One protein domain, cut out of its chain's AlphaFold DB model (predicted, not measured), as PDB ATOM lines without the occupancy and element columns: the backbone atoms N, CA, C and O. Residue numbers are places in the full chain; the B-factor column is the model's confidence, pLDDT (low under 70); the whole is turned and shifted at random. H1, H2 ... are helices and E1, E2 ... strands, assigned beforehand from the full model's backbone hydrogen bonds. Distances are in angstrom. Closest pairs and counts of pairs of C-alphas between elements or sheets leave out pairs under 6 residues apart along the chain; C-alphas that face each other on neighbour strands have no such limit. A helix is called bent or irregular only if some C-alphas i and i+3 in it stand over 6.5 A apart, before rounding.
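What this domain is: This is residues 8 to 94 of the 124 residues of an uncharacterized protein of Streptomyces mirabilis (UniProt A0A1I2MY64). The model is an open U with an empty middle: the long helix H4 makes its base, a winding arm of loops and the short helices H1, H2 and H3 makes one side, and the antiparallel hairpin E1 and E2 the other. The printed part has 87 residues, in order H1 H2 H3 H4 E1 E2, mostly helix. It is extended, radius of gyration of the C-alphas 20.2 A, spanning 57 by 36 by 18 A.

How they stand to each other: H1, residues 8 to 11, and H2, residues 27 to 30, are apart. H3, residues 36 to 41, is close to but not clearly touching H4, residues 48 to 76; their closest C-alphas, Leu 39 and Val 48, are 8.0 A apart. In the hairpin of E1, residues 79 to 82, and E2, residues 90 to 93, N 80 and O 92 are within hydrogen-bond range at 2.8 A. Every O i to N i+4 pair is within range in H3, 23 of 25 in H4; H1 and H2 are too short for one.

Where its parts are: H1 begins at C-alpha 8 (236.885, 245.763, 400.557). H4, 41.4 A long, is irregular: C-alphas 72 and 75 are 9.1 A apart. E2 ends at C-alpha 93 (236.323, 213.888, 408.738).

The domain as a whole: The printed part has no cut. H1 to H2 is a long link. Residues under pLDDT 70 include 28 to 46.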
ATOM      1  N   ALA A   8     236.774 245.509 401.993       85.00
ATOM      2  CA  ALA A   8     236.885 245.763 400.557       85.00
ATOM      3  C   ALA A   8     238.223 246.435 400.198       85.00
ATOM      4  O   ALA A   8     238.868 246.031 399.234       85.00
ATOM      5  N   LEU A   9     238.697 247.385 401.010       86.19
ATOM      6  CA  LEU A   9     240.007 248.020 400.834       86.19
ATOM      7  C   LEU A   9     241.164 247.028 401.019       86.19
ATOM      8  O   LEU A   9     242.089 247.029 400.210       86.19
ATOM      9  N   GLN A  10     241.098 246.141 402.020       86.62
ATOM     10  CA  GLN A  10     242.111 245.090 402.208       86.62
ATOM     11  C   GLN A  10     242.199 244.139 401.006       86.62
ATOM     12  O   GLN A  10     243.290 243.725 400.620       86.62
ATOM     13  N   ARG A  11     241.056 243.807 400.398       84.00
ATOM     14  CA  ARG A  11     240.971 242.895 399.247       84.00
ATOM     15  C   ARG A  11     241.130 243.591 397.892       84.00
ATOM     16  O   ARG A  11     241.149 242.907 396.874       84.00
ATOM     17  N   ARG A  12     241.283 244.923 397.882       82.75
ATOM     18  CA  ARG A  12     241.290 245.770 396.676       82.75
ATOM     19  C   ARG A  12     240.027 245.606 395.814       82.75
ATOM     20  O   ARG A  12     240.094 245.720 394.597       82.75
ATOM     21  N   ASP A  13     238.880 245.385 396.451       84.19
ATOM     22  CA  ASP A  13     237.564 245.249 395.809       84.19
ATOM     23  C   ASP A  13     236.778 246.583 395.841       84.19
ATOM     24  O   ASP A  13     235.557 246.607 395.997       84.19
ATOM     25  N   VAL A  14     237.480 247.719 395.747       86.25
ATOM     26  CA  VAL A  14     236.876 249.058 395.646       86.25
ATOM     27  C   VAL A  14     237.152 249.601 394.253       86.25
ATOM     28  O   VAL A  14     238.303 249.854 393.899       86.25
ATOM     29  N   PHE A  15     236.089 249.787 393.478       84.75
ATOM     30  CA  PHE A  15     236.161 250.194 392.079       84.75
ATOM     31  C   PHE A  15     235.415 251.506 391.857       84.75
ATOM     32  O   PHE A  15     234.396 251.770 392.496       84.75
ATOM     33  N   ALA A  16     235.914 252.332 390.940       82.69
ATOM     34  CA  ALA A  16     235.317 253.619 390.611       82.69
ATOM     35  C   ALA A  16     234.606 253.543 389.256       82.69
ATOM     36  O   ALA A  16     235.252 253.396 388.217       82.69
ATOM     37  N   SER A  17     233.280 253.691 389.259       73.94
ATOM     38  CA  SER A  17     232.482 253.882 388.041       73.94
ATOM     39  C   SER A  17     232.349 255.383 387.742       73.94
ATOM     40  O   SER A  17     232.121 256.141 388.688       73.94
ATOM     41  N   PRO A  18     232.518 255.855 386.488       72.81
ATOM     42  CA  PRO A  18     232.671 255.107 385.231       72.81
ATOM     43  C   PRO A  18     234.138 254.927 384.785       72.81
ATOM     44  O   PRO A  18     234.427 254.794 383.597       72.81
ATOM     45  N   SER A  19     235.104 254.992 385.707       73.81
ATOM     46  CA  SER A  19     236.517 255.042 385.329       73.81
ATOM     47  C   SER A  19     236.975 253.739 384.666       73.81
ATOM     48  O   SER A  19     236.869 252.654 385.230       73.81
ATOM     49  N   HIS A  20     237.559 253.842 383.474       66.88
ATOM     50  CA  HIS A  20     238.048 252.662 382.763       66.88
ATOM     51  C   HIS A  20     239.300 252.056 383.424       66.88
ATOM     52  O   HIS A  20     239.541 250.857 383.321       66.88
ATOM     53  N   ARG A  21     240.109 252.880 384.105       76.69
ATOM     54  CA  ARG A  21     241.357 252.454 384.760       76.69
ATOM     55  C   ARG A  21     241.131 251.768 386.111       76.69
ATOM     56  O   ARG A  21     241.924 250.906 386.469       76.69
ATOM     57  N   TRP A  22     240.078 252.142 386.840       78.31
ATOM     58  CA  TRP A  22     239.785 251.634 388.189       78.31
ATOM     59  C   TRP A  22     238.414 250.942 388.282       78.31
ATOM     60  O   TRP A  22     237.857 250.824 389.372       78.31
ATOM     61  N   SER A  23     237.851 250.504 387.150       80.62
ATOM     62  CA  SER A  23     236.644 249.665 387.094       80.62
ATOM     63  C   SER A  23     236.919 248.240 387.567       80.62
ATOM     64  O   SER A  23     238.043 247.761 387.416       80.62
ATOM     65  N   ASP A  24     235.875 247.537 388.010       80.56
ATOM     66  CA  ASP A  24     235.950 246.108 388.314       80.56
ATOM     67  C   ASP A  24     236.303 245.304 387.047       80.56
ATOM     68  O   ASP A  24     235.503 245.255 386.104       80.56
ATOM     69  N   PRO A  25     237.489 244.671 386.980       70.81
ATOM     70  CA  PRO A  25     237.871 243.870 385.825       70.81
ATOM     71  C   PRO A  25     237.019 242.601 385.687       70.81
ATOM     72  O   PRO A  25     236.884 242.096 384.577       70.81
ATOM     73  N   ARG A  26     236.423 242.089 386.774       70.94
ATOM     74  CA  ARG A  26     235.586 240.879 386.746       70.94
ATOM     75  C   ARG A  26     234.196 241.173 386.206       70.94
ATOM     76  O   ARG A  26     233.676 240.374 385.440       70.94
ATOM     77  N   ALA A  27     233.629 242.337 386.523       70.88
ATOM     78  CA  ALA A  27     232.358 242.773 385.944       70.88
ATOM     79  C   ALA A  27     232.410 242.813 384.406       70.88
ATOM     80  O   ALA A  27     231.447 242.443 383.747       70.88
ATOM     81  N   ARG A  28     233.571 243.155 383.827       64.44
ATOM     82  CA  ARG A  28     233.795 243.115 382.370       64.44
ATOM     83  C   ARG A  28     233.817 241.706 381.780       64.44
ATOM     84  O   ARG A  28     233.565 241.554 380.595       64.44
ATOM     85  N   LEU A  29     234.158 240.696 382.580       65.00
ATOM     86  CA  LEU A  29     234.112 239.291 382.166       65.00
ATOM     87  C   LEU A  29     232.687 238.725 382.251       65.00
ATOM     88  O   LEU A  29     232.368 237.780 381.542       65.00
ATOM     89  N   LEU A  30     231.841 239.301 383.109       62.03
ATOM     90  CA  LEU A  30     230.461 238.863 383.327       62.03
ATOM     91  C   LEU A  30     229.464 239.464 382.323       62.03
ATOM     92  O   LEU A  30     228.354 238.954 382.216       62.03
ATOM     93  N   ASP A  31     229.863 240.485 381.556       64.56
ATOM     94  CA  ASP A  31     229.048 241.116 380.500       64.56
ATOM     95  C   ASP A  31     229.029 240.304 379.177       64.56
ATOM     96  O   ASP A  31     228.646 240.793 378.119       64.56
ATOM     97  N   GLY A  32     229.466 239.038 379.221       57.03
ATOM     98  CA  GLY A  32     229.231 238.031 378.178       57.03
ATOM     99  C   GLY A  32     230.157 238.057 376.959       57.03
ATOM    100  O   GLY A  32     230.195 237.080 376.217       57.03
ATOM    101  N   ALA A  33     230.951 239.105 376.742       58.81
ATOM    102  CA  ALA A  33     231.908 239.134 375.634       58.81
ATOM    103  C   ALA A  33     233.249 238.502 376.046       58.81
ATOM    104  O   ALA A  33     234.197 239.193 376.435       58.81
ATOM    105  N   VAL A  34     233.343 237.173 375.968       58.66
ATOM    106  CA  VAL A  34     234.633 236.488 376.090       58.66
ATOM    107  C   VAL A  34     235.474 236.832 374.860       58.66
ATOM    108  O   VAL A  34     235.105 236.523 373.734       58.66
ATOM    109  N   ARG A  35     236.587 237.540 375.064       62.16
ATOM    110  CA  ARG A  35     237.487 237.948 373.975       62.16
ATOM    111  C   ARG A  35     238.409 236.793 373.599       62.16
ATOM    112  O   ARG A  35     239.026 236.211 374.490       62.16
ATOM    113  N   GLU A  36     238.562 236.539 372.302       61.78
ATOM    114  CA  GLU A  36     239.435 235.492 371.742       61.78
ATOM    115  C   GLU A  36     240.874 235.567 372.287       61.78
ATOM    116  O   GLU A  36     241.448 234.547 372.657       61.78
ATOM    117  N   ASP A  37     241.415 236.774 372.482       63.31
ATOM    118  CA  ASP A  37     242.760 236.981 373.045       63.31
ATOM    119  C   ASP A  37     242.932 236.408 374.463       63.31
ATOM    120  O   ASP A  37     244.014 235.956 374.844       63.31
ATOM    121  N   VAL A  38     241.868 236.435 375.273       64.44
ATOM    122  CA  VAL A  38     241.886 235.893 376.640       64.44
ATOM    123  C   VAL A  38     241.892 234.367 376.599       64.44
ATOM    124  O   VAL A  38     242.558 233.744 377.420       64.44
ATOM    125  N   LEU A  39     241.205 233.764 375.629       61.25
ATOM    126  CA  LEU A  39     241.186 232.313 375.426       61.25
ATOM    127  C   LEU A  39     242.524 231.803 374.903       61.25
ATOM    128  O   LEU A  39     243.061 230.841 375.450       61.25
ATOM    129  N   ALA A  40     243.113 232.517 373.942       65.00
ATOM    130  CA  ALA A  40     244.460 232.245 373.455       65.00
ATOM    131  C   ALA A  40     245.500 232.348 374.587       65.00
ATOM    132  O   ALA A  40     246.348 231.470 374.742       65.00
ATOM    133  N   GLY A  41     245.395 233.372 375.447       65.88
ATOM    134  CA  GLY A  41     246.254 233.528 376.627       65.88
ATOM    135  C   GLY A  41     246.076 232.436 377.691       65.88
ATOM    136  O   GLY A  41     247.010 232.158 378.441       65.88
ATOM    137  N   LEU A  42     244.904 231.800 377.743       67.19
ATOM    138  CA  LEU A  42     244.616 230.648 378.603       67.19
ATOM    139  C   LEU A  42     244.900 229.303 377.915       67.19
ATOM    140  O   LEU A  42     244.714 228.265 378.545       67.19
ATOM    141  N   SER A  43     245.364 229.318 376.657       68.19
ATOM    142  CA  SER A  43     245.586 228.120 375.829       68.19
ATOM    143  C   SER A  43     244.344 227.219 375.747       68.19
ATOM    144  O   SER A  43     244.440 225.993 375.777       68.19
ATOM    145  N   LEU A  44     243.163 227.839 375.705       65.62
ATOM    146  CA  LEU A  44     241.886 227.160 375.528       65.62
ATOM    147  C   LEU A  44     241.539 227.172 374.037       65.62
ATOM    148  O   LEU A  44     240.980 228.142 373.535       65.62
ATOM    149  N   ASP A  45     241.882 226.088 373.342       67.69
ATOM    150  CA  ASP A  45     241.665 225.932 371.892       67.69
ATOM    151  C   ASP A  45     240.212 225.562 371.522       67.69
ATOM    152  O   ASP A  45     239.860 225.472 370.348       67.69
ATOM    153  N   MET A  46     239.364 225.315 372.523       63.00
ATOM    154  CA  MET A  46     237.972 224.888 372.369       63.00
ATOM    155  C   MET A  46     237.031 226.080 372.610       63.00
ATOM    156  O   MET A  46     237.336 226.904 373.482       63.00
ATOM    157  N   PRO A  47     235.888 226.189 371.903       75.69
ATOM    158  CA  PRO A  47     234.880 227.200 372.216       75.69
ATOM    159  C   PRO A  47     234.487 227.143 373.699       75.69
ATOM    160  O   PRO A  47     234.390 226.076 374.313       75.69
ATOM    161  N   VAL A  48     234.298 228.322 374.291       72.12
ATOM    162  CA  VAL A  48     234.176 228.516 375.747       72.12
ATOM    163  C   VAL A  48     233.015 227.726 376.320       72.12
ATOM    164  O   VAL A  48     233.122 227.140 377.393       72.12
ATOM    165  N   GLU A  49     231.913 227.696 375.587       77.12
ATOM    166  CA  GLU A  49     230.683 227.017 375.946       77.12
ATOM    167  C   GLU A  49     230.904 225.507 376.063       77.12
ATOM    168  O   GLU A  49     230.449 224.898 377.030       77.12
ATOM    169  N   GLU A  50     231.656 224.908 375.137       79.50
ATOM    170  CA  GLU A  50     231.990 223.480 375.170       79.50
ATOM    171  C   GLU A  50     232.947 223.161 376.319       79.50
ATOM    172  O   GLU A  50     232.745 222.183 377.044       79.50
ATOM    173  N   HIS A  51     233.948 224.015 376.550       79.62
ATOM    174  CA  HIS A  51     234.875 223.841 377.664       79.62
ATOM    175  C   HIS A  51     234.157 223.929 379.017       79.62
ATOM    176  O   HIS A  51     234.332 223.066 379.879       79.62
ATOM    177  N   LEU A  52     233.303 224.940 379.201       83.75
ATOM    178  CA  LEU A  52     232.507 225.097 380.416       83.75
ATOM    179  C   LEU A  52     231.521 223.942 380.594       83.75
ATOM    180  O   LEU A  52     231.399 223.432 381.707       83.75
ATOM    181  N   ALA A  53     230.862 223.485 379.525       85.19
ATOM    182  CA  ALA A  53     229.977 222.324 379.582       85.19
ATOM    183  C   ALA A  53     230.729 221.061 380.030       85.19
ATOM    184  O   ALA A  53     230.242 220.331 380.896       85.19
ATOM    185  N   ALA A  54     231.942 220.839 379.513       85.75
ATOM    186  CA  ALA A  54     232.793 219.727 379.923       85.75
ATOM    187  C   ALA A  54     233.207 219.828 381.401       85.75
ATOM    188  O   ALA A  54     233.111 218.841 382.131       85.75
ATOM    189  N   VAL A  55     233.612 221.015 381.876       87.50
ATOM    190  CA  VAL A  55     233.976 221.231 383.289       87.50
ATOM    191  C   VAL A  55     232.778 221.015 384.214       87.50
ATOM    192  O   VAL A  55     232.911 220.352 385.243       87.50
ATOM    193  N   VAL A  56     231.605 221.540 383.855       92.31
ATOM    194  CA  VAL A  56     230.372 221.367 384.636       92.31
ATOM    195  C   VAL A  56     229.972 219.895 384.691       92.31
ATOM    196  O   VAL A  56     229.673 219.395 385.773       92.31
ATOM    197  N   SER A  57     230.024 219.185 383.562       92.31
ATOM    198  CA  SER A  57     229.725 217.753 383.515       92.31
ATOM    199  C   SER A  57     230.705 216.940 384.363       92.31
ATOM    200  O   SER A  57     230.275 216.109 385.159       92.31
ATOM    201  N   ALA A  58     232.009 217.213 384.270       93.81
ATOM    202  CA  ALA A  58     233.013 216.532 385.084       93.81
ATOM    203  C   ALA A  58     232.813 216.785 386.588       93.81
ATOM    204  O   ALA A  58     232.986 215.874 387.398       93.81
ATOM    205  N   LEU A  59     232.429 218.009 386.962       95.44
ATOM    206  CA  LEU A  59     232.133 218.364 388.347       95.44
ATOM    207  C   LEU A  59     230.882 217.644 388.868       95.44
ATOM    208  O   LEU A  59     230.902 217.135 389.988       95.44
ATOM    209  N   ASP A  60     229.818 217.588 388.066       94.69
ATOM    210  CA  ASP A  60     228.574 216.892 388.407       94.69
ATOM    211  C   ASP A  60     228.810 215.385 388.592       94.69
ATOM    212  O   ASP A  60     228.438 214.809 389.615       94.69
ATOM    213  N   GLU A  61     229.537 214.756 387.666       94.56
ATOM    214  CA  GLU A  61     229.892 213.338 387.760       94.56
ATOM    215  C   GLU A  61     230.796 213.034 388.960       94.56
ATOM    216  O   GLU A  61     230.575 212.054 389.673       94.56
ATOM    217  N   ALA A  62     231.782 213.887 389.250       93.38
ATOM    218  CA  ALA A  62     232.605 213.744 390.449       93.38
ATOM    219  C   ALA A  62     231.770 213.878 391.735       93.38
ATOM    220  O   ALA A  62     231.989 213.138 392.698       93.38
ATOM    221  N   GLY A  63     230.795 214.792 391.746       88.25
ATOM    222  CA  GLY A  63     229.848 214.964 392.845       88.25
ATOM    223  C   GLY A  63     228.995 213.717 393.080       88.25
ATOM    224  O   GLY A  63     228.924 213.232 394.211       88.25
ATOM    225  N   LYS A  64     228.417 213.148 392.016       92.31
ATOM    226  CA  LYS A  64     227.636 211.899 392.077       92.31
ATOM    227  C   LYS A  64     228.473 210.724 392.571       92.31
ATOM    228  O   LYS A  64     228.052 210.029 393.490       92.31
ATOM    229  N   GLN A  65     229.682 210.550 392.037       91.38
ATOM    230  CA  GLN A  65     230.600 209.495 392.483       91.38
ATOM    231  C   GLN A  65     230.966 209.641 393.962       91.38
ATOM    232  O   GLN A  65     231.102 208.647 394.676       91.38
ATOM    233  N   MET A  66     231.148 210.872 394.445       87.75
ATOM    234  CA  MET A  66     231.409 211.114 395.860       87.75
ATOM    235  C   MET A  66     230.197 210.755 396.725       87.75
ATOM    236  O   MET A  66     230.385 210.118 397.761       87.75
ATOM    237  N   ALA A  67     228.984 211.121 396.302       86.50
ATOM    238  CA  ALA A  67     227.749 210.763 396.997       86.50
ATOM    239  C   ALA A  67     227.551 209.239 397.053       86.50
ATOM    240  O   ALA A  67     227.377 208.693 398.139       86.50
ATOM    241  N   GLU A  68     227.703 208.545 395.924       88.44
ATOM    242  CA  GLU A  68     227.591 207.084 395.839       88.44
ATOM    243  C   GLU A  68     228.611 206.382 396.748       88.44
ATOM    244  O   GLU A  68     228.274 205.466 397.499       88.44
ATOM    245  N   ARG A  69     229.869 206.848 396.755       85.19
ATOM    246  CA  ARG A  69     230.895 206.311 397.662       85.19
ATOM    247  C   ARG A  69     230.525 206.518 399.125       85.19
ATOM    248  O   ARG A  69     230.739 205.613 399.928       85.19
ATOM    249  N   LEU A  70     229.972 207.678 399.466       82.88
ATOM    250  CA  LEU A  70     229.559 208.002 400.827       82.88
ATOM    251  C   LEU A  70     228.393 207.119 401.294       82.88
ATOM    252  O   LEU A  70     228.414 206.630 402.424       82.88
ATOM    253  N   GLU A  71     227.423 206.870 400.411       82.31
ATOM    254  CA  GLU A  71     226.301 205.956 400.642       82.31
ATOM    255  C   GLU A  71     226.779 204.506 400.794       82.31
ATOM    256  O   GLU A  71     226.415 203.835 401.760       82.31
ATOM    257  N   SER A  72     227.654 204.040 399.896       79.81
ATOM    258  CA  SER A  72     228.188 202.670 399.916       79.81
ATOM    259  C   SER A  72     229.032 202.360 401.157       79.81
ATOM    260  O   SER A  72     229.037 201.225 401.630       79.81
ATOM    261  N   ALA A  73     229.730 203.359 401.705       75.69
ATOM    262  CA  ALA A  73     230.551 203.202 402.900       75.69
ATOM    263  C   ALA A  73     229.723 203.220 404.209       75.69
ATOM    264  O   ALA A  73     230.227 202.815 405.258       75.69
ATOM    265  N   GLY A  74     228.437 203.598 404.159       69.62
ATOM    266  CA  GLY A  74     227.469 203.375 405.239       69.62
ATOM    267  C   GLY A  74     227.934 203.851 406.624       69.62
ATOM    268  O   GLY A  74     228.283 205.013 406.809       69.62
ATOM    269  N   GLN A  75     227.922 202.954 407.619       62.16
ATOM    270  CA  GLN A  75     228.329 203.250 409.008       62.16
ATOM    271  C   GLN A  75     229.856 203.319 409.210       62.16
ATOM    272  O   GLN A  75     230.309 203.844 410.225       62.16
ATOM    273  N   ASP A  76     230.645 202.826 408.251       61.09
ATOM    274  CA  ASP A  76     232.112 202.931 408.257       61.09
ATOM    275  C   ASP A  76     232.592 204.280 407.696       61.09
ATOM    276  O   ASP A  76     233.772 204.642 407.803       61.09
ATOM    277  N   THR A  77     231.669 205.059 407.125       60.72
ATOM    278  CA  THR A  77     231.909 206.415 406.653       60.72
ATOM    279  C   THR A  77     232.223 207.339 407.822       60.72
ATOM    280  O   THR A  77     231.358 207.849 408.525       60.72
ATOM    281  N   LYS A  78     233.509 207.635 407.980       68.94
ATOM    282  CA  LYS A  78     234.036 208.592 408.961       68.94
ATOM    283  C   LYS A  78     233.816 210.060 408.582       68.94
ATOM    284  O   LYS A  78     234.387 210.935 409.231       68.94
ATOM    285  N   VAL A  79     233.038 210.336 407.538       72.19
ATOM    286  CA  VAL A  79     232.815 211.669 406.974       72.19
ATOM    287  C   VAL A  79     231.371 212.094 407.224       72.19
ATOM    288  O   VAL A  79     230.446 211.482 406.703       72.19
ATOM    289  N   THR A  80     231.188 213.174 407.978       71.88
ATOM    290  CA  THR A  80     229.879 213.770 408.259       71.88
ATOM    291  C   THR A  80     229.782 215.125 407.573       71.88
ATOM    292  O   THR A  80     230.690 215.953 407.679       71.88
ATOM    293  N   ILE A  81     228.672 215.367 406.875       74.38
ATOM    294  CA  ILE A  81     228.374 216.661 406.259       74.38
ATOM    295  C   ILE A  81     227.389 217.399 407.165       74.38
ATOM    296  O   ILE A  81     226.253 216.967 407.343       74.38
ATOM    297  N   GLU A  82     227.819 218.521 407.731       76.50
ATOM    298  CA  GLU A  82     226.986 219.387 408.564       76.50
ATOM    299  C   GLU A  82     226.637 220.661 407.794       76.50
ATOM    300  O   GLU A  82     227.519 221.415 407.375       76.50
ATOM    301  N   VAL A  83     225.340 220.931 407.621       78.00
ATOM    302  CA  VAL A  83     224.851 222.171 407.004       78.00
ATOM    303  C   VAL A  83     224.240 223.056 408.095       78.00
ATOM    304  O   VAL A  83     223.097 222.834 408.492       78.00
ATOM    305  N   PRO A  84     224.980 224.044 408.628       75.50
ATOM    306  CA  PRO A  84     224.432 224.966 409.615       75.50
ATOM    307  C   PRO A  84     223.391 225.908 408.979       75.50
ATOM    308  O   PRO A  84     223.525 226.267 407.803       75.50
ATOM    309  N   PRO A  85     222.380 226.367 409.743       64.31
ATOM    310  CA  PRO A  85     221.358 227.274 409.230       64.31
ATOM    311  C   PRO A  85     222.000 228.584 408.748       64.31
ATOM    312  O   PRO A  85     222.645 229.296 409.515       64.31
ATOM    313  N   GLY A  86     221.848 228.879 407.452       71.44
ATOM    314  CA  GLY A  86     222.377 230.087 406.804       71.44
ATOM    315  C   GLY A  86     223.852 230.027 406.381       71.44
ATOM    316  O   GLY A  86     224.423 231.065 406.047       71.44
ATOM    317  N   GLY A  87     224.489 228.851 406.404       75.25
ATOM    318  CA  GLY A  87     225.918 228.701 406.116       75.25
ATOM    319  C   GLY A  87     226.256 227.761 404.958       75.25
ATOM    320  O   GLY A  87     225.402 227.113 404.362       75.25
ATOM    321  N   ARG A  88     227.557 227.681 404.651       68.25
ATOM    322  CA  ARG A  88     228.118 226.690 403.718       68.25
ATOM    323  C   ARG A  88     228.235 225.334 404.415       68.25
ATOM    324  O   ARG A  88     228.616 225.295 405.587       68.25
ATOM    325  N   ALA A  89     227.961 224.255 403.680       77.81
ATOM    326  CA  ALA A  89     228.170 222.890 404.148       77.81
ATOM    327  C   ALA A  89     229.615 222.701 404.638       77.81
ATOM    328  O   ALA A  89     230.566 223.117 403.969       77.81
ATOM    329  N   LYS A  90     229.776 222.099 405.816       73.44
ATOM    330  CA  LYS A  90     231.070 221.734 406.394       73.44
ATOM    331  C   LYS A  90     231.241 220.226 406.318       73.44
ATOM    332  O   LYS A  90     230.345 219.480 406.701       73.44
ATOM    333  N   LEU A  91     232.402 219.797 405.839       75.31
ATOM    334  CA  LEU A  91     232.785 218.395 405.783       75.31
ATOM    335  C   LEU A  91     233.688 218.097 406.983       75.31
ATOM    336  O   LEU A  91     234.808 218.601 407.060       75.31
ATOM    337  N   ASN A  92     233.183 217.302 407.920       73.19
ATOM    338  CA  ASN A  92     233.914 216.847 409.095       73.19
ATOM    339  C   ASN A  92     234.396 215.417 408.848       73.19
ATOM    340  O   ASN A  92     233.593 214.493 408.745       73.19
ATOM    341  N   VAL A  93     235.712 215.223 408.764       74.38
ATOM    342  CA  VAL A  93     236.323 213.888 408.738       74.38
ATOM    343  C   VAL A  93     236.724 213.536 410.165       74.38
ATOM    344  O   VAL A  93     237.598 214.180 410.745       74.38
ATOM    345  N   SER A  94     236.072 212.539 410.754       69.38
ATOM    346  CA  SER A  94     236.468 212.012 412.059       69.38
ATOM    347  C   SER A  94     237.873 211.408 411.984       69.38
ATOM    348  O   SER A  94     238.284 210.850 410.965       69.38
TER     349      SER A  94